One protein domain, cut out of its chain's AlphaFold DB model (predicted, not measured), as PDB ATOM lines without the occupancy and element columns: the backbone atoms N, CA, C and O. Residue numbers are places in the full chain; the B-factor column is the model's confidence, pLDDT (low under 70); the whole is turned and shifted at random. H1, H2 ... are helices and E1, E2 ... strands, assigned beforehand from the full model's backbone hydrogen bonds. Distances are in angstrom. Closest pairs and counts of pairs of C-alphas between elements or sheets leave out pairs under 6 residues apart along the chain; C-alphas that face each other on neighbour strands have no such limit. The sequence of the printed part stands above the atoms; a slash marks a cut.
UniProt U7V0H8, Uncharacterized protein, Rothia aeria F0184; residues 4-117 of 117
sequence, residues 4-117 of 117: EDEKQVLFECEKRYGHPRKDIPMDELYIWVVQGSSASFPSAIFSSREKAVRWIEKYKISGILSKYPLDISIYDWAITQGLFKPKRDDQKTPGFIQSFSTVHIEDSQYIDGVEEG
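This is residues 4 to 117 of the 117 residues of an uncharacterized protein of Rothia aeria F0184 (UniProt U7V0H8). A strongly curled sheet of five strands wraps round the helix H2 at one end of the domain, and a loose group of four helices, H1, H3, H4 and H5, makes the other end. The chain passes from the sheet to this group after E3 and returns to it before E4. The 114 printed residues hold five named helices and five named strands, in the order H1 E1 E2 H2 E3 H3 H4 H5 E4 E5; the sheet runs E2 E1 E3 E4 E5, all antiparallel, and the class is mixed, helices and strands. The whole is only just loose, close to compact, with a radius of gyration of the C-alphas of 16.1 A and spans of 47 by 35 by 23 A.

Find C-alpha 4 at (-33.182, -40.838, -91.474); from there H1, residues 4 to 17, runs 20.2 A to C-alpha 17 at (-17.008, -36.369, -80.148). Next come E1, residues 30 to 36, 19.5 A long, and E2, residues 44 to 46. H2, residues 49 to 59, covers 15.5 A, and E3, residues 63 to 69, covers 19.6 A. Then look for H3 at residues 74 to 80, H4 at 89 to 92 and H5 at 94 to 97. E4, residues 107 to 111, is 13.7 A long, and E5, residues 114 to 116, ends at C-alpha 116 at (-37.925, -16.743, -59.164).

Begin at the inner strands E1 and E3, antiparallel at 158 degrees, where N 33 and O 66 are 2.8 A apart, within hydrogen-bond range. E2, an edge strand, forms a hairpin with E1; N 46 and O 32 are 2.8 A apart. E4 is the antiparallel neighbour of E3, with N 65 and O 108 2.9 A apart, and E4 forms a hairpin with the edge strand E5, with N 116 and O 109 2.8 A apart. The sheet is strongly twisted and curls round H2, which is on it, giving two layers, a helix on one face of a sheet; the C-alphas of Phe 46 and Ala 52, the closest of E2 and H2, are 5.8 A apart. E2, H2 and E3 form a split strand-helix-strand unit, two strands running the same way with E1 between them, and its crossover is right-handed. H3, not on the sheet, touches H1 at a steep tilt of 42 degrees, opposite ways; their closest C-alphas, Leu 10 and Thr 80, are 6.3 A apart. H5 is close to H3 but not clearly touching, with the C-alphas of Tyr 75 and Ile 97, their closest, 6.3 A apart. H4 is likewise close to H5 but not clearly touching, at 6.9 A between the C-alphas of Asp 90 and Phe 96, their closest. In H1, H2 and H3 every O i to N i+4 pair is within hydrogen-bond range, while H4 and H5 are too short for such a pair.

The two C-alphas farthest apart, those of Glu 4 and Tyr 59, are 48.4 A apart. The printed part has no cut. The link from H1 to E1, residues 18 to 29, is long. Mean pLDDT of the printed part is 86.2, and residues 4 to 28 are under 70.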
ATOM      1  N   GLU A   4     -34.442 -40.668 -90.755       61.03
ATOM      2  CA  GLU A   4     -33.182 -40.838 -91.474       61.03
ATOM      3  C   GLU A   4     -32.226 -39.657 -91.230       61.03
ATOM      4  O   GLU A   4     -31.043 -39.875 -90.975       61.03
ATOM      5  N   ASP A   5     -32.756 -38.430 -91.170       57.88
ATOM      6  CA  ASP A   5     -31.994 -37.213 -90.854       57.88
ATOM      7  C   ASP A   5     -31.458 -37.247 -89.410       57.88
ATOM      8  O   ASP A   5     -30.309 -36.887 -89.163       57.88
ATOM      9  N   GLU A   6     -32.263 -37.727 -88.452       55.84
ATOM     10  CA  GLU A   6     -31.854 -37.877 -87.043       55.84
ATOM     11  C   GLU A   6     -30.688 -38.857 -86.880       55.84
ATOM     12  O   GLU A   6     -29.733 -38.586 -86.153       55.84
ATOM     13  N   LYS A   7     -30.732 -39.989 -87.592       65.19
ATOM     14  CA  LYS A   7     -29.674 -41.008 -87.535       65.19
ATOM     15  C   LYS A   7     -28.363 -40.503 -88.122       65.19
ATOM     16  O   LYS A   7     -27.303 -40.810 -87.581       65.19
ATOM     17  N   GLN A   8     -28.437 -39.728 -89.201       68.19
ATOM     18  CA  GLN A   8     -27.263 -39.143 -89.841       68.19
ATOM     19  C   GLN A   8     -26.582 -38.122 -88.918       68.19
ATOM     20  O   GLN A   8     -25.365 -38.162 -88.747       68.19
ATOM     21  N   VAL A   9     -27.366 -37.250 -88.275       62.38
ATOM     22  CA  VAL A   9     -26.860 -36.250 -87.321       62.38
ATOM     23  C   VAL A   9     -26.206 -36.918 -86.112       62.38
ATOM     24  O   VAL A   9     -25.088 -36.558 -85.744       62.38
ATOM     25  N   LEU A  10     -26.864 -37.922 -85.525       56.38
ATOM     26  CA  LEU A  10     -26.320 -38.663 -84.388       56.38
ATOM     27  C   LEU A  10     -25.005 -39.361 -84.745       56.38
ATOM     28  O   LEU A  10     -24.045 -39.242 -83.992       56.38
ATOM     29  N   PHE A  11     -24.927 -40.009 -85.911       66.44
ATOM     30  CA  PHE A  11     -23.713 -40.680 -86.386       66.44
ATOM     31  C   PHE A  11     -22.534 -39.715 -86.585       66.44
ATOM     32  O   PHE A  11     -21.397 -40.036 -86.232       66.44
ATOM     33  N   GLU A  12     -22.779 -38.523 -87.137       67.38
ATOM     34  CA  GLU A  12     -21.723 -37.524 -87.330       67.38
ATOM     35  C   GLU A  12     -21.244 -36.908 -86.008       67.38
ATOM     36  O   GLU A  12     -20.036 -36.732 -85.827       67.38
ATOM     37  N   CYS A  13     -22.148 -36.660 -85.055       54.69
ATOM     38  CA  CYS A  13     -21.778 -36.259 -83.695       54.69
ATOM     39  C   CYS A  13     -20.947 -37.341 -82.991       54.69
ATOM     40  O   CYS A  13     -19.907 -37.030 -82.413       54.69
ATOM     41  N   GLU A  14     -21.345 -38.610 -83.108       64.69
ATOM     42  CA  GLU A  14     -20.633 -39.764 -82.544       64.69
ATOM     43  C   GLU A  14     -19.210 -39.896 -83.091       64.69
ATOM     44  O   GLU A  14     -18.259 -40.135 -82.348       64.69
ATOM     45  N   LYS A  15     -19.043 -39.709 -84.404       66.75
ATOM     46  CA  LYS A  15     -17.720 -39.710 -85.033       66.75
ATOM     47  C   LYS A  15     -16.840 -38.566 -84.544       66.75
ATOM     48  O   LYS A  15     -15.623 -38.727 -84.492       66.75
ATOM     49  N   ARG A  16     -17.439 -37.407 -84.271       56.84
ATOM     50  CA  ARG A  16     -16.714 -36.172 -83.964       56.84
ATOM     51  C   ARG A  16     -16.318 -36.064 -82.497       56.84
ATOM     52  O   ARG A  16     -15.228 -35.576 -82.214       56.84
ATOM     53  N   TYR A  17     -17.175 -36.527 -81.594       57.47
ATOM     54  CA  TYR A  17     -17.008 -36.369 -80.148       57.47
ATOM     55  C   TYR A  17     -16.842 -37.703 -79.403       57.47
ATOM     56  O   TYR A  17     -16.571 -37.713 -78.205       57.47
ATOM     57  N   GLY A  18     -16.939 -38.834 -80.110       50.25
ATOM     58  CA  GLY A  18     -17.095 -40.152 -79.501       50.25
ATOM     59  C   GLY A  18     -18.560 -40.426 -79.152       50.25
ATOM     60  O   GLY A  18     -19.373 -39.511 -79.032       50.25
ATOM     61  N   HIS A  19     -18.919 -41.703 -78.996       45.91
ATOM     62  CA  HIS A  19     -20.206 -42.059 -78.399       45.91
ATOM     63  C   HIS A  19     -20.207 -41.514 -76.962       45.91
ATOM     64  O   HIS A  19     -19.263 -41.849 -76.233       45.91
ATOM     65  N   PRO A  20     -21.200 -40.710 -76.531       46.81
ATOM     66  CA  PRO A  20     -21.366 -40.427 -75.112       46.81
ATOM     67  C   PRO A  20     -21.434 -41.788 -74.427       46.81
ATOM     68  O   PRO A  20     -22.235 -42.628 -74.822       46.81
ATOM     69  N   ARG A  21     -20.453 -42.045 -73.558       44.03
ATOM     70  CA  ARG A  21     -20.175 -43.320 -72.886       44.03
ATOM     71  C   ARG A  21     -21.371 -44.286 -72.902       44.03
ATOM     72  O   ARG A  21     -22.380 -44.012 -72.269       44.03
ATOM     73  N   LYS A  22     -21.260 -45.416 -73.626       46.50
ATOM     74  CA  LYS A  22     -22.332 -46.441 -73.763       46.50
ATOM     75  C   LYS A  22     -22.873 -46.937 -72.414       46.50
ATOM     76  O   LYS A  22     -23.940 -47.537 -72.363       46.50
ATOM     77  N   ASP A  23     -22.087 -46.749 -71.361       46.41
ATOM     78  CA  ASP A  23     -22.321 -47.124 -69.976       46.41
ATOM     79  C   ASP A  23     -23.034 -46.054 -69.134       46.41
ATOM     80  O   ASP A  23     -23.407 -46.359 -68.004       46.41
ATOM     81  N   ILE A  24     -23.245 -44.836 -69.649       47.41
ATOM     82  CA  ILE A  24     -23.854 -43.733 -68.900       47.41
ATOM     83  C   ILE A  24     -25.058 -43.180 -69.677       47.41
ATOM     84  O   ILE A  24     -24.881 -42.668 -70.784       47.41
ATOM     85  N   PRO A  25     -26.283 -43.267 -69.127       51.38
ATOM     86  CA  PRO A  25     -27.457 -42.612 -69.698       51.38
ATOM     87  C   PRO A  25     -27.174 -41.121 -69.937       51.38
ATOM     88  O   PRO A  25     -26.555 -40.466 -69.101       51.38
ATOM     89  N   MET A  26     -27.609 -40.562 -71.071       51.03
ATOM     90  CA  MET A  26     -27.360 -39.148 -71.420       51.03
ATOM     91  C   MET A  26     -27.808 -38.168 -70.316       51.03
ATOM     92  O   MET A  26     -27.223 -37.113 -70.101       51.03
ATOM     93  N   ASP A  27     -28.830 -38.541 -69.569       51.06
ATOM     94  CA  ASP A  27     -29.381 -37.863 -68.407       51.06
ATOM     95  C   ASP A  27     -28.417 -37.765 -67.198       51.06
ATOM     96  O   ASP A  27     -28.610 -36.897 -66.346       51.06
ATOM     97  N   GLU A  28     -27.326 -38.539 -67.156       55.44
ATOM     98  CA  GLU A  28     -26.318 -38.528 -66.079       55.44
ATOM     99  C   GLU A  28     -25.060 -37.682 -66.381       55.44
ATOM    100  O   GLU A  28     -24.180 -37.544 -65.528       55.44
ATOM    101  N   LEU A  29     -24.963 -37.063 -67.561       78.88
ATOM    102  CA  LEU A  29     -23.814 -36.239 -67.974       78.88
ATOM    103  C   LEU A  29     -24.168 -34.750 -68.037       78.88
ATOM    104  O   LEU A  29     -23.753 -34.049 -68.950       78.88
ATOM    105  N   TYR A  30     -24.942 -34.243 -67.079       90.88
ATOM    106  CA  TYR A  30     -25.243 -32.813 -66.978       90.88
ATOM    107  C   TYR A  30     -24.520 -32.167 -65.796       90.88
ATOM    108  O   TYR A  30     -24.416 -32.732 -64.709       90.88
ATOM    109  N   ILE A  31     -24.058 -30.941 -66.008       95.25
ATOM    110  CA  ILE A  31     -23.518 -30.058 -64.982       95.25
ATOM    111  C   ILE A  31     -24.441 -28.860 -64.784       95.25
ATOM    112  O   ILE A  31     -25.175 -28.441 -65.674       95.25
ATOM    113  N   TRP A  32     -24.373 -28.285 -63.599       96.81
ATOM    114  CA  TRP A  32     -25.150 -27.128 -63.195       96.81
ATOM    115  C   TRP A  32     -24.221 -25.937 -63.054       96.81
ATOM    116  O   TRP A  32     -23.320 -25.944 -62.215       96.81
ATOM    117  N   VAL A  33     -24.423 -24.934 -63.895       97.75
ATOM    118  CA  VAL A  33     -23.575 -23.748 -63.990       97.75
ATOM    119  C   VAL A  33     -24.304 -22.585 -63.333       97.75
ATOM    120  O   VAL A  33     -25.427 -22.269 -63.710       97.75
ATOM    121  N   VAL A  34     -23.665 -21.949 -62.352       98.31
ATOM    122  CA  VAL A  34     -24.176 -20.728 -61.717       98.31
ATOM    123  C   VAL A  34     -23.415 -19.536 -62.264       98.31
ATOM    124  O   VAL A  34     -22.188 -19.488 -62.152       98.31
ATOM    125  N   GLN A  35     -24.130 -18.547 -62.789       98.19
ATOM    126  CA  GLN A  35     -23.569 -17.251 -63.158       98.19
ATOM    127  C   GLN A  35     -24.268 -16.149 -62.363       98.19
ATOM    128  O   GLN A  35     -25.460 -15.904 -62.545       98.19
ATOM    129  N   GLY A  36     -23.527 -15.492 -61.467       98.06
ATOM    130  CA  GLY A  36     -24.047 -14.351 -60.714       98.06
ATOM    131  C   GLY A  36     -24.371 -13.161 -61.623       98.06
ATOM    132  O   GLY A  36     -23.692 -12.951 -62.625       98.06
ATOM    133  N   SER A  37     -25.362 -12.343 -61.257       97.06
ATOM    134  CA  SER A  37     -25.883 -11.249 -62.101       97.06
ATOM    135  C   SER A  37     -24.840 -10.203 -62.514       97.06
ATOM    136  O   SER A  37     -25.016  -9.521 -63.519       97.06
ATOM    137  N   SER A  38     -23.755 -10.051 -61.750       94.81
ATOM    138  CA  SER A  38     -22.649  -9.126 -62.054       94.81
ATOM    139  C   SER A  38     -21.378  -9.830 -62.540       94.81
ATOM    140  O   SER A  38     -20.348  -9.181 -62.715       94.81
ATOM    141  N   ALA A  39     -21.414 -11.150 -62.720       96.00
ATOM    142  CA  ALA A  39     -20.256 -11.930 -63.124       96.00
ATOM    143  C   ALA A  39     -20.141 -11.988 -64.654       96.00
ATOM    144  O   ALA A  39     -21.120 -12.221 -65.356       96.00
ATOM    145  N   SER A  40     -18.924 -11.818 -65.177       95.44
ATOM    146  CA  SER A  40     -18.636 -12.012 -66.609       95.44
ATOM    147  C   SER A  40     -18.358 -13.474 -66.977       95.44
ATOM    148  O   SER A  40     -18.292 -13.806 -68.156       95.44
ATOM    149  N   PHE A  41     -18.171 -14.335 -65.973       95.12
ATOM    150  CA  PHE A  41     -17.879 -15.759 -66.111       95.12
ATOM    151  C   PHE A  41     -18.690 -16.561 -65.083       95.12
ATOM    152  O   PHE A  41     -19.113 -15.991 -64.069       95.12
ATOM    153  N   PRO A  42     -18.857 -17.882 -65.285       97.38
ATOM    154  CA  PRO A  42     -19.464 -18.753 -64.291       97.38
ATOM    155  C   PRO A  42     -18.824 -18.590 -62.912       97.38
ATOM    156  O   PRO A  42     -17.606 -18.637 -62.754       97.38
ATOM    157  N   SER A  43     -19.670 -18.404 -61.906       98.12
ATOM    158  CA  SER A  43     -19.263 -18.252 -60.512       98.12
ATOM    159  C   SER A  43     -19.010 -19.605 -59.846       98.12
ATOM    160  O   SER A  43     -18.138 -19.710 -58.987       98.12
ATOM    161  N   ALA A  44     -19.756 -20.642 -60.237       98.06
ATOM    162  CA  ALA A  44     -19.588 -21.999 -59.728       98.06
ATOM    163  C   ALA A  44     -20.161 -23.047 -60.698       98.06
ATOM    164  O   ALA A  44     -21.043 -22.747 -61.501       98.06
ATOM    165  N   ILE A  45     -19.664 -24.285 -60.600       98.12
ATOM    166  CA  ILE A  45     -20.127 -25.441 -61.383       98.12
ATOM    167  C   ILE A  45     -20.365 -26.617 -60.431       98.12
ATOM    168  O   ILE A  45     -19.531 -26.905 -59.571       98.12
ATOM    169  N   PHE A  46     -21.488 -27.313 -60.596       96.81
ATOM    170  CA  PHE A  46     -21.906 -28.416 -59.735       96.81
ATOM    171  C   PHE A  46     -22.316 -29.651 -60.536       96.81
ATOM    172  O   PHE A  46     -22.843 -29.557 -61.636       96.81
ATOM    173  N   SER A  47     -22.136 -30.826 -59.935       93.31
ATOM    174  CA  SER A  47     -22.577 -32.110 -60.499       93.31
ATOM    175  C   SER A  47     -24.065 -32.410 -60.302       93.31
ATOM    176  O   SER A  47     -24.547 -33.430 -60.769       93.31
ATOM    177  N   SER A  48     -24.794 -31.577 -59.559       93.81
ATOM    178  CA  SER A  48     -26.203 -31.817 -59.226       93.81
ATOM    179  C   SER A  48     -26.888 -30.506 -58.855       93.81
ATOM    180  O   SER A  48     -26.260 -29.679 -58.177       93.81
ATOM    181  N   ARG A  49     -28.173 -30.362 -59.190       95.62
ATOM    182  CA  ARG A  49     -28.970 -29.157 -58.920       95.62
ATOM    183  C   ARG A  49     -28.967 -28.814 -57.438       95.62
ATOM    184  O   ARG A  49     -28.707 -27.684 -57.055       95.62
ATOM    185  N   GLU A  50     -29.137 -29.816 -56.584       97.19
ATOM    186  CA  GLU A  50     -29.289 -29.657 -55.136       97.19
ATOM    187  C   GLU A  50     -28.033 -29.057 -54.494       97.19
ATOM    188  O   GLU A  50     -28.115 -28.303 -53.527       97.19
ATOM    189  N   LYS A  51     -26.842 -29.385 -55.015       98.00
ATOM    190  CA  LYS A  51     -25.585 -28.773 -54.555       98.00
ATOM    191  C   LYS A  51     -25.498 -27.308 -54.974       98.00
ATOM    192  O   LYS A  51     -25.051 -26.501 -54.163       98.00
ATOM    193  N   ALA A  52     -25.930 -26.988 -56.195       98.19
ATOM    194  CA  ALA A  52     -25.955 -25.618 -56.693       98.19
ATOM    195  C   ALA A  52     -26.928 -24.752 -55.887       98.19
ATOM    196  O   ALA A  52     -26.526 -23.715 -55.369       98.19
ATOM    197  N   VAL A  53     -28.160 -25.232 -55.690       98.38
ATOM    198  CA  VAL A  53     -29.206 -24.541 -54.919       98.38
ATOM    199  C   VAL A  53     -28.755 -24.286 -53.484       98.38
ATOM    200  O   VAL A  53     -28.761 -23.142 -53.045       98.38
ATOM    201  N   ARG A  54     -28.220 -25.297 -52.781       98.62
ATOM    202  CA  ARG A  54     -27.680 -25.098 -51.420       98.62
ATOM    203  C   ARG A  54     -26.586 -24.032 -51.361       98.62
ATOM    204  O   ARG A  54     -26.456 -23.342 -50.352       98.62
ATOM    205  N   TRP A  55     -25.749 -23.932 -52.393       98.69
ATOM    206  CA  TRP A  55     -24.714 -22.902 -52.459       98.69
ATOM    207  C   TRP A  55     -25.316 -21.515 -52.719       98.69
ATOM    208  O   TRP A  55     -24.956 -20.568 -52.021       98.69
ATOM    209  N   ILE A  56     -26.267 -21.411 -53.651       98.69
ATOM    210  CA  ILE A  56     -27.004 -20.179 -53.960       98.69
ATOM    211  C   ILE A  56     -27.715 -19.637 -52.714       98.69
ATOM    212  O   ILE A  56     -27.498 -18.482 -52.351       98.69
ATOM    213  N   GLU A  57     -28.484 -20.477 -52.020       98.44
ATOM    214  CA  GLU A  57     -29.218 -20.117 -50.801       98.44
ATOM    215  C   GLU A  57     -28.266 -19.675 -49.684       98.44
ATOM    216  O   GLU A  57     -28.442 -18.620 -49.073       98.44
ATOM    217  N   LYS A  58     -27.204 -20.458 -49.438       98.50
ATOM    218  CA  LYS A  58     -26.226 -20.180 -48.377       98.50
ATOM    219  C   LYS A  58     -25.563 -18.814 -48.545       98.50
ATOM    220  O   LYS A  58     -25.312 -18.138 -47.548       98.50
ATOM    221  N   TYR A  59     -25.229 -18.441 -49.779       98.44
ATOM    222  CA  TYR A  59     -24.488 -17.216 -50.081       98.44
ATOM    223  C   TYR A  59     -25.362 -16.083 -50.631       98.44
ATOM    224  O   TYR A  59     -24.822 -15.030 -50.957       98.44
ATOM    225  N   LYS A  60     -26.689 -16.273 -50.681       98.19
ATOM    226  CA  LYS A  60     -27.663 -15.297 -51.195       98.19
ATOM    227  C   LYS A  60     -27.322 -14.806 -52.599       98.19
ATOM    228  O   LYS A  60     -27.267 -13.609 -52.867       98.19
ATOM    229  N   ILE A  61     -27.018 -15.741 -53.490       98.31
ATOM    230  CA  ILE A  61     -26.589 -15.405 -54.845       98.31
ATOM    231  C   ILE A  61     -27.790 -14.934 -55.663       98.31
ATOM    232  O   ILE A  61     -28.807 -15.619 -55.731       98.31
ATOM    233  N   SER A  62     -27.629 -13.784 -56.312       98.56
ATOM    234  CA  SER A  62     -28.503 -13.314 -57.387       98.56
ATOM    235  C   SER A  62     -27.867 -13.667 -58.729       98.56
ATOM    236  O   SER A  62     -26.678 -13.393 -58.929       98.56
ATOM    237  N   GLY A  63     -28.617 -14.291 -59.635       97.81
ATOM    238  CA  GLY A  63     -28.089 -14.748 -60.920       97.81
ATOM    239  C   GLY A  63     -28.959 -15.790 -61.607       97.81
ATOM    240  O   GLY A  63     -30.155 -15.888 -61.344       97.81
ATOM    241  N   ILE A  64     -28.334 -16.575 -62.482       97.56
ATOM    242  CA  ILE A  64     -28.977 -17.678 -63.195       97.56
ATOM    243  C   ILE A  64     -28.265 -18.998 -62.896       97.56
ATOM    244  O   ILE A  64     -27.031 -19.065 -62.831       97.56
ATOM    245  N   LEU A  65     -29.058 -20.044 -62.698       98.31
ATOM    246  CA  LEU A  65     -28.629 -21.434 -62.636       98.31
ATOM    247  C   LEU A  65     -29.052 -22.107 -63.938       98.31
ATOM    248  O   LEU A  65     -30.237 -22.105 -64.245       98.31
ATOM    249  N   SER A  66     -28.124 -22.706 -64.679       96.94
ATOM    250  CA  SER A  66     -28.430 -23.363 -65.958       96.94
ATOM    251  C   SER A  66     -27.836 -24.766 -66.032       96.94
ATOM    252  O   SER A  66     -26.720 -25.011 -65.565       96.94
ATOM    253  N   LYS A  67     -28.561 -25.692 -66.658       95.38
ATOM    254  CA  LYS A  67     -28.159 -27.091 -66.824       95.38
ATOM    255  C   LYS A  67     -27.474 -27.316 -68.171       95.38
ATOM    256  O   LYS A  67     -28.103 -27.270 -69.221       95.38
ATOM    257  N   TYR A  68     -26.179 -27.599 -68.143       94.06
ATOM    258  CA  TYR A  68     -25.366 -27.795 -69.341       94.06
ATOM    259  C   TYR A  68     -25.008 -29.270 -69.522       94.06
ATOM    260  O   TYR A  68     -24.605 -29.913 -68.553       94.06
ATOM    261  N   PRO A  69     -25.133 -29.826 -70.736       90.81
ATOM    262  CA  PRO A  69     -24.621 -31.153 -71.025       90.81
ATOM    263  C   PRO A  69     -23.083 -31.131 -71.019       90.81
ATOM    264  O   PRO A  69     -22.451 -30.166 -71.449       90.81
ATOM    265  N   LEU A  70     -22.477 -32.188 -70.490       89.31
ATOM    266  CA  LEU A  70     -21.034 -32.377 -70.414       89.31
ATOM    267  C   LEU A  70     -20.516 -32.971 -71.728       89.31
ATOM    268  O   LEU A  70     -21.192 -33.779 -72.359       89.31
ATOM    269  N   ASP A  71     -19.310 -32.566 -72.128       88.00
ATOM    270  CA  ASP A  71     -18.604 -33.028 -73.335       88.00
ATOM    271  C   ASP A  71     -19.317 -32.760 -74.677       88.00
ATOM    272  O   ASP A  71     -18.848 -33.184 -75.732       88.00
ATOM    273  N   ILE A  72     -20.405 -31.985 -74.672       87.62
ATOM    274  CA  ILE A  72     -21.100 -31.525 -75.876       87.62
ATOM    275  C   ILE A  72     -21.443 -30.038 -75.753       87.62
ATOM    276  O   ILE A  72     -21.926 -29.567 -74.726       87.62
ATOM    277  N   SER A  73     -21.165 -29.274 -76.811       92.50
ATOM    278  CA  SER A  73     -21.503 -27.850 -76.854       92.50
ATOM    279  C   SER A  73     -23.022 -27.653 -76.909       92.50
ATOM    280  O   SER A  73     -23.741 -28.501 -77.430       92.50
ATOM    281  N   ILE A  74     -23.533 -26.509 -76.446       94.00
ATOM    282  CA  ILE A  74     -24.967 -26.184 -76.580       94.00
ATOM    283  C   ILE A  74     -25.411 -26.147 -78.045       94.00
ATOM    284  O   ILE A  74     -26.536 -26.534 -78.357       94.00
ATOM    285  N   TYR A  75     -24.521 -25.723 -78.945       95.75
ATOM    286  CA  TYR A  75     -24.759 -25.739 -80.386       95.75
ATOM    287  C   TYR A  75     -25.009 -27.158 -80.904       95.75
ATOM    288  O   TYR A  75     -26.049 -27.422 -81.507       95.75
ATOM    289  N   ASP A  76     -24.086 -28.080 -80.627       93.12
ATOM    290  CA  ASP A  76     -24.206 -29.470 -81.067       93.12
ATOM    291  C   ASP A  76     -25.369 -30.168 -80.356       93.12
ATOM    292  O   ASP A  76     -26.158 -30.857 -80.997       93.12
ATOM    293  N   TRP A  77     -25.545 -29.926 -79.054       91.06
ATOM    294  CA  TRP A  77     -26.664 -30.462 -78.284       91.06
ATOM    295  C   TRP A  77     -28.002 -30.060 -78.910       91.06
ATOM    296  O   TRP A  77     -28.809 -30.932 -79.224       91.06
ATOM    297  N   ALA A  78     -28.211 -28.774 -79.206       90.94
ATOM    298  CA  ALA A  78     -29.447 -28.304 -79.827       90.94
ATOM    299  C   ALA A  78     -29.702 -28.950 -81.202       90.94
ATOM    300  O   ALA A  78     -30.855 -29.211 -81.550       90.94
ATOM    301  N   ILE A  79     -28.648 -29.249 -81.967       89.81
ATOM    302  CA  ILE A  79     -28.754 -29.981 -83.236       89.81
ATOM    303  C   ILE A  79     -29.149 -31.442 -82.999       89.81
ATOM    304  O   ILE A  79     -30.093 -31.920 -83.628       89.81
ATOM    305  N   THR A  80     -28.491 -32.142 -82.067       85.38
ATOM    306  CA  THR A  80     -28.800 -33.553 -81.749       85.38
ATOM    307  C   THR A  80     -30.219 -33.748 -81.225       85.38
ATOM    308  O   THR A  80     -30.844 -34.762 -81.520       85.38
ATOM    309  N   GLN A  81     -30.750 -32.766 -80.491       82.81
ATOM    310  CA  GLN A  81     -32.126 -32.777 -79.989       82.81
ATOM    311  C   GLN A  81     -33.157 -32.342 -81.047       82.81
ATOM    312  O   GLN A  81     -34.353 -32.319 -80.769       82.81
ATOM    313  N   GLY A  82     -32.723 -31.942 -82.249       85.69
ATOM    314  CA  GLY A  82     -33.610 -31.426 -83.297       85.69
ATOM    315  C   GLY A  82     -34.198 -30.038 -83.013       85.69
ATOM    316  O   GLY A  82     -35.092 -29.595 -83.733       85.69
ATOM    317  N   LEU A  83     -33.694 -29.339 -81.991       89.19
ATOM    318  CA  LEU A  83     -34.136 -28.005 -81.568       89.19
ATOM    319  C   LEU A  83     -33.564 -26.898 -82.463       89.19
ATOM    320  O   LEU A  83     -34.150 -25.824 -82.597       89.19
ATOM    321  N   PHE A  84     -32.426 -27.158 -83.106       93.44
ATOM    322  CA  PHE A  84     -31.791 -26.244 -84.043       93.44
ATOM    323  C   PHE A  84     -31.322 -26.986 -85.298       93.44
ATOM    324  O   PHE A  84     -30.701 -28.038 -85.217       93.44
ATOM    325  N   LYS A  85     -31.588 -26.423 -86.483       94.00
ATOM    326  CA  LYS A  85     -31.062 -26.929 -87.764       94.00
ATOM    327  C   LYS A  85     -30.360 -25.772 -88.480       94.00
ATOM    328  O   LYS A  85     -31.067 -24.875 -88.950       94.00
ATOM    329  N   PRO A  86     -29.015 -25.744 -88.569       92.81
ATOM    330  CA  PRO A  86     -28.301 -24.679 -89.264       92.81
ATOM    331  C   PRO A  86     -28.615 -24.740 -90.763       92.81
ATOM    332  O   PRO A  86     -28.242 -25.685 -91.458       92.81
ATOM    333  N   LYS A  87     -29.331 -23.731 -91.265       94.19
ATOM    334  CA  LYS A  87     -29.769 -23.643 -92.671       94.19
ATOM    335  C   LYS A  87     -28.857 -22.760 -93.515       94.19
ATOM    336  O   LYS A  87     -28.850 -22.896 -94.733       94.19
ATOM    337  N   ARG A  88     -28.122 -21.848 -92.880       95.06
ATOM    338  CA  ARG A  88     -27.232 -20.890 -93.544       95.06
ATOM    339  C   ARG A  88     -25.774 -21.200 -93.210       95.06
ATOM    340  O   ARG A  88     -25.486 -21.708 -92.128       95.06
ATOM    341  N   ASP A  89     -24.859 -20.875 -94.117       95.12
ATOM    342  CA  ASP A  89     -23.435 -21.183 -93.931       95.12
ATOM    343  C   ASP A  89     -22.788 -20.381 -92.796       95.12
ATOM    344  O   ASP A  89     -21.930 -20.905 -92.089       95.12
ATOM    345  N   ASP A  90     -23.254 -19.155 -92.532       95.31
ATOM    346  CA  ASP A  90     -22.779 -18.349 -91.402       95.31
ATOM    347  C   ASP A  90     -23.074 -19.011 -90.047       95.31
ATOM    348  O   ASP A  90     -22.267 -18.904 -89.125       95.31
ATOM    349  N   GLN A  91     -24.153 -19.795 -89.951       96.25
ATOM    350  CA  GLN A  91     -24.533 -20.537 -88.740       96.25
ATOM    351  C   GLN A  91     -23.617 -21.730 -88.433       96.25
ATOM    352  O   GLN A  91     -23.805 -22.405 -87.423       96.25
ATOM    353  N   LYS A  92     -22.654 -22.024 -89.309       95.62
ATOM    354  CA  LYS A  92     -21.656 -23.089 -89.141       95.62
ATOM    355  C   LYS A  92     -20.255 -22.523 -88.890       95.62
ATOM    356  O   LYS A  92     -19.290 -23.277 -88.784       95.62
ATOM    357  N   THR A  93     -20.123 -21.197 -88.834       97.50
ATOM    358  CA  THR A  93     -18.834 -20.527 -88.631       97.50
ATOM    359  C   THR A  93     -18.416 -20.558 -87.159       97.50
ATOM    360  O   THR A  93     -19.285 -20.527 -86.282       97.50
ATOM    361  N   PRO A  94     -17.103 -20.536 -86.849       97.19
ATOM    362  CA  PRO A  94     -16.628 -20.464 -85.467       97.19
ATOM    363  C   PRO A  94     -17.215 -19.281 -84.690       97.19
ATOM    364  O   PRO A  94     -17.593 -19.438 -83.533       97.19
ATOM    365  N   GLY A  95     -17.356 -18.123 -85.348       97.31
ATOM    366  CA  GLY A  95     -17.915 -16.914 -84.742       97.31
ATOM    367  C   GLY A  95     -19.371 -17.070 -84.305       97.31
ATOM    368  O   GLY A  95     -19.737 -16.543 -83.262       97.31
ATOM    369  N   PHE A  96     -20.176 -17.830 -85.052       97.06
ATOM    370  CA  PHE A  96     -21.548 -18.144 -84.658       97.06
ATOM    371  C   PHE A  96     -21.596 -19.213 -83.563       97.06
ATOM    372  O   PHE A  96     -22.334 -19.064 -82.594       97.06
ATOM    373  N   ILE A  97     -20.799 -20.279 -83.701       96.62
ATOM    374  CA  ILE A  97     -20.791 -21.410 -82.761       96.62
ATOM    375  C   ILE A  97     -20.383 -20.947 -81.356       96.62
ATOM    376  O   ILE A  97     -21.044 -21.302 -80.385       96.62
ATOM    377  N   GLN A  98     -19.343 -20.115 -81.235       95.12
ATOM    378  CA  GLN A  98     -18.856 -19.636 -79.934       95.12
ATOM    379  C   GLN A  98     -19.843 -18.710 -79.203       95.12
ATOM    380  O   GLN A  98     -19.742 -18.550 -77.991       95.12
ATOM    381  N   SER A  99     -20.762 -18.067 -79.932       94.94
ATOM    382  CA  SER A  99     -21.769 -17.158 -79.373       94.94
ATOM    383  C   SER A  99     -23.166 -17.775 -79.331       94.94
ATOM    384  O   SER A  99     -24.134 -17.072 -79.048       94.94
ATOM    385  N   PHE A 100     -23.299 -19.053 -79.689       95.94
ATOM    386  CA  PHE A 100     -24.593 -19.709 -79.762       95.94
ATOM    387  C   PHE A 100     -25.193 -19.890 -78.367       95.94
ATOM    388  O   PHE A 100     -24.537 -20.368 -77.443       95.94
ATOM    389  N   SER A 101     -26.474 -19.560 -78.241       92.94
ATOM    390  CA  SER A 101     -27.280 -19.791 -77.049       92.94
ATOM    391  C   SER A 101     -28.673 -20.272 -77.451       92.94
ATOM    392  O   SER A 101     -29.090 -20.148 -78.606       92.94
ATOM    393  N   THR A 102     -29.398 -20.860 -76.504       91.81
ATOM    394  CA  THR A 102     -30.764 -21.329 -76.728       91.81
ATOM    395  C   THR A 102     -31.585 -21.224 -75.450       91.81
ATOM    396  O   THR A 102     -31.059 -21.431 -74.362       91.81
ATOM    397  N   VAL A 103     -32.877 -20.934 -75.600       89.50
ATOM    398  CA  VAL A 103     -33.862 -20.882 -74.503       89.50
ATOM    399  C   VAL A 103     -34.331 -22.270 -74.058       89.50
ATOM    400  O   VAL A 103     -35.119 -22.392 -73.134       89.50
ATOM    401  N   HIS A 104     -33.903 -23.325 -74.754       91.19
ATOM    402  CA  HIS A 104     -34.303 -24.701 -74.451       91.19
ATOM    403  C   HIS A 104     -33.465 -25.353 -73.346       91.19
ATOM    404  O   HIS A 104     -33.722 -26.501 -72.989       91.19
ATOM    405  N   ILE A 105     -32.449 -24.655 -72.840       91.94
ATOM    406  CA  ILE A 105     -31.713 -25.102 -71.662       91.94
ATOM    407  C   ILE A 105     -32.620 -24.940 -70.445       91.94
ATOM    408  O   ILE A 105     -33.261 -23.910 -70.282       91.94
ATOM    409  N   GLU A 106     -32.648 -25.956 -69.586       94.19
ATOM    410  CA  GLU A 106     -33.259 -25.839 -68.265       94.19
ATOM    411  C   GLU A 106     -32.468 -24.815 -67.441       94.19
ATOM    412  O   GLU A 106     -31.282 -25.018 -67.153       94.19
ATOM    413  N   ASP A 107     -33.120 -23.715 -67.079       95.81
ATOM    414  CA  ASP A 107     -32.561 -22.680 -66.228       95.81
ATOM    415  C   ASP A 107     -33.560 -22.178 -65.176       95.81
ATOM    416  O   ASP A 107     -34.747 -22.511 -65.173       95.81
ATOM    417  N   SER A 108     -33.039 -21.469 -64.178       97.19
ATOM    418  CA  SER A 108     -33.822 -20.874 -63.096       97.19
ATOM    419  C   SER A 108     -33.138 -19.588 -62.639       97.19
ATOM    420  O   SER A 108     -31.916 -19.559 -62.440       97.19
ATOM    421  N   GLN A 109     -33.911 -18.515 -62.489       97.56
ATOM    422  CA  GLN A 109     -33.411 -17.234 -61.998       97.56
ATOM    423  C   GLN A 109     -33.456 -17.209 -60.470       97.56
ATOM    424  O   GLN A 109     -34.368 -17.759 -59.864       97.56
ATOM    425  N   TYR A 110     -32.471 -16.563 -59.848       98.38
ATOM    426  CA  TYR A 110     -32.419 -16.375 -58.402       98.38
ATOM    427  C   TYR A 110     -32.206 -14.906 -58.033       98.38
ATOM    428  O   TYR A 110     -31.399 -14.215 -58.665       98.38
ATOM    429  N   ILE A 111     -32.884 -14.453 -56.976       98.31
ATOM    430  CA  ILE A 111     -32.689 -13.150 -56.328       98.31
ATOM    431  C   ILE A 111     -32.425 -13.383 -54.839       98.31
ATOM    432  O   ILE A 111     -33.219 -13.998 -54.134       98.31
ATOM    433  N   ASP A 112     -31.270 -12.920 -54.365       98.06
ATOM    434  CA  ASP A 112     -30.803 -13.026 -52.980       98.06
ATOM    435  C   ASP A 112     -30.898 -14.451 -52.402       98.06
ATOM    436  O   ASP A 112     -31.138 -14.658 -51.209       98.06
ATOM    437  N   GLY A 113     -30.653 -15.453 -53.254       97.69
ATOM    438  CA  GLY A 113     -30.700 -16.873 -52.904       97.69
ATOM    439  C   GLY A 113     -32.071 -17.540 -53.041       97.69
ATOM    440  O   GLY A 113     -32.175 -18.716 -52.705       97.69
ATOM    441  N   VAL A 114     -33.097 -16.834 -53.524       98.06
ATOM    442  CA  VAL A 114     -34.465 -17.348 -53.712       98.06
ATOM    443  C   VAL A 114     -34.755 -17.533 -55.198       98.06
ATOM    444  O   VAL A 114     -34.425 -16.659 -55.990       98.06
ATOM    445  N   GLU A 115     -35.328 -18.678 -55.572       97.25
ATOM    446  CA  GLU A 115     -35.709 -18.988 -56.957       97.25
ATOM    447  C   GLU A 115     -36.930 -18.160 -57.384       97.25
ATOM    448  O   GLU A 115     -37.947 -18.159 -56.690       97.25
ATOM    449  N   GLU A 116     -36.832 -17.482 -58.526       91.50
ATOM    450  CA  GLU A 116     -37.925 -16.743 -59.164       91.50
ATOM    451  C   GLU A 116     -38.607 -17.638 -60.212       91.50
ATOM    452  O   GLU A 116     -37.921 -18.298 -60.998       91.50
ATOM    453  N   GLY A 117     -39.947 -17.664 -60.211       74.06
ATOM    454  CA  GLY A 117     -40.782 -18.528 -61.061       74.06
ATOM    455  C   GLY A 117     -41.632 -17.777 -62.076       74.06
ATOM    456  O   GLY A 117     -42.037 -16.630 -61.781       74.06
TER     457      GLY A 117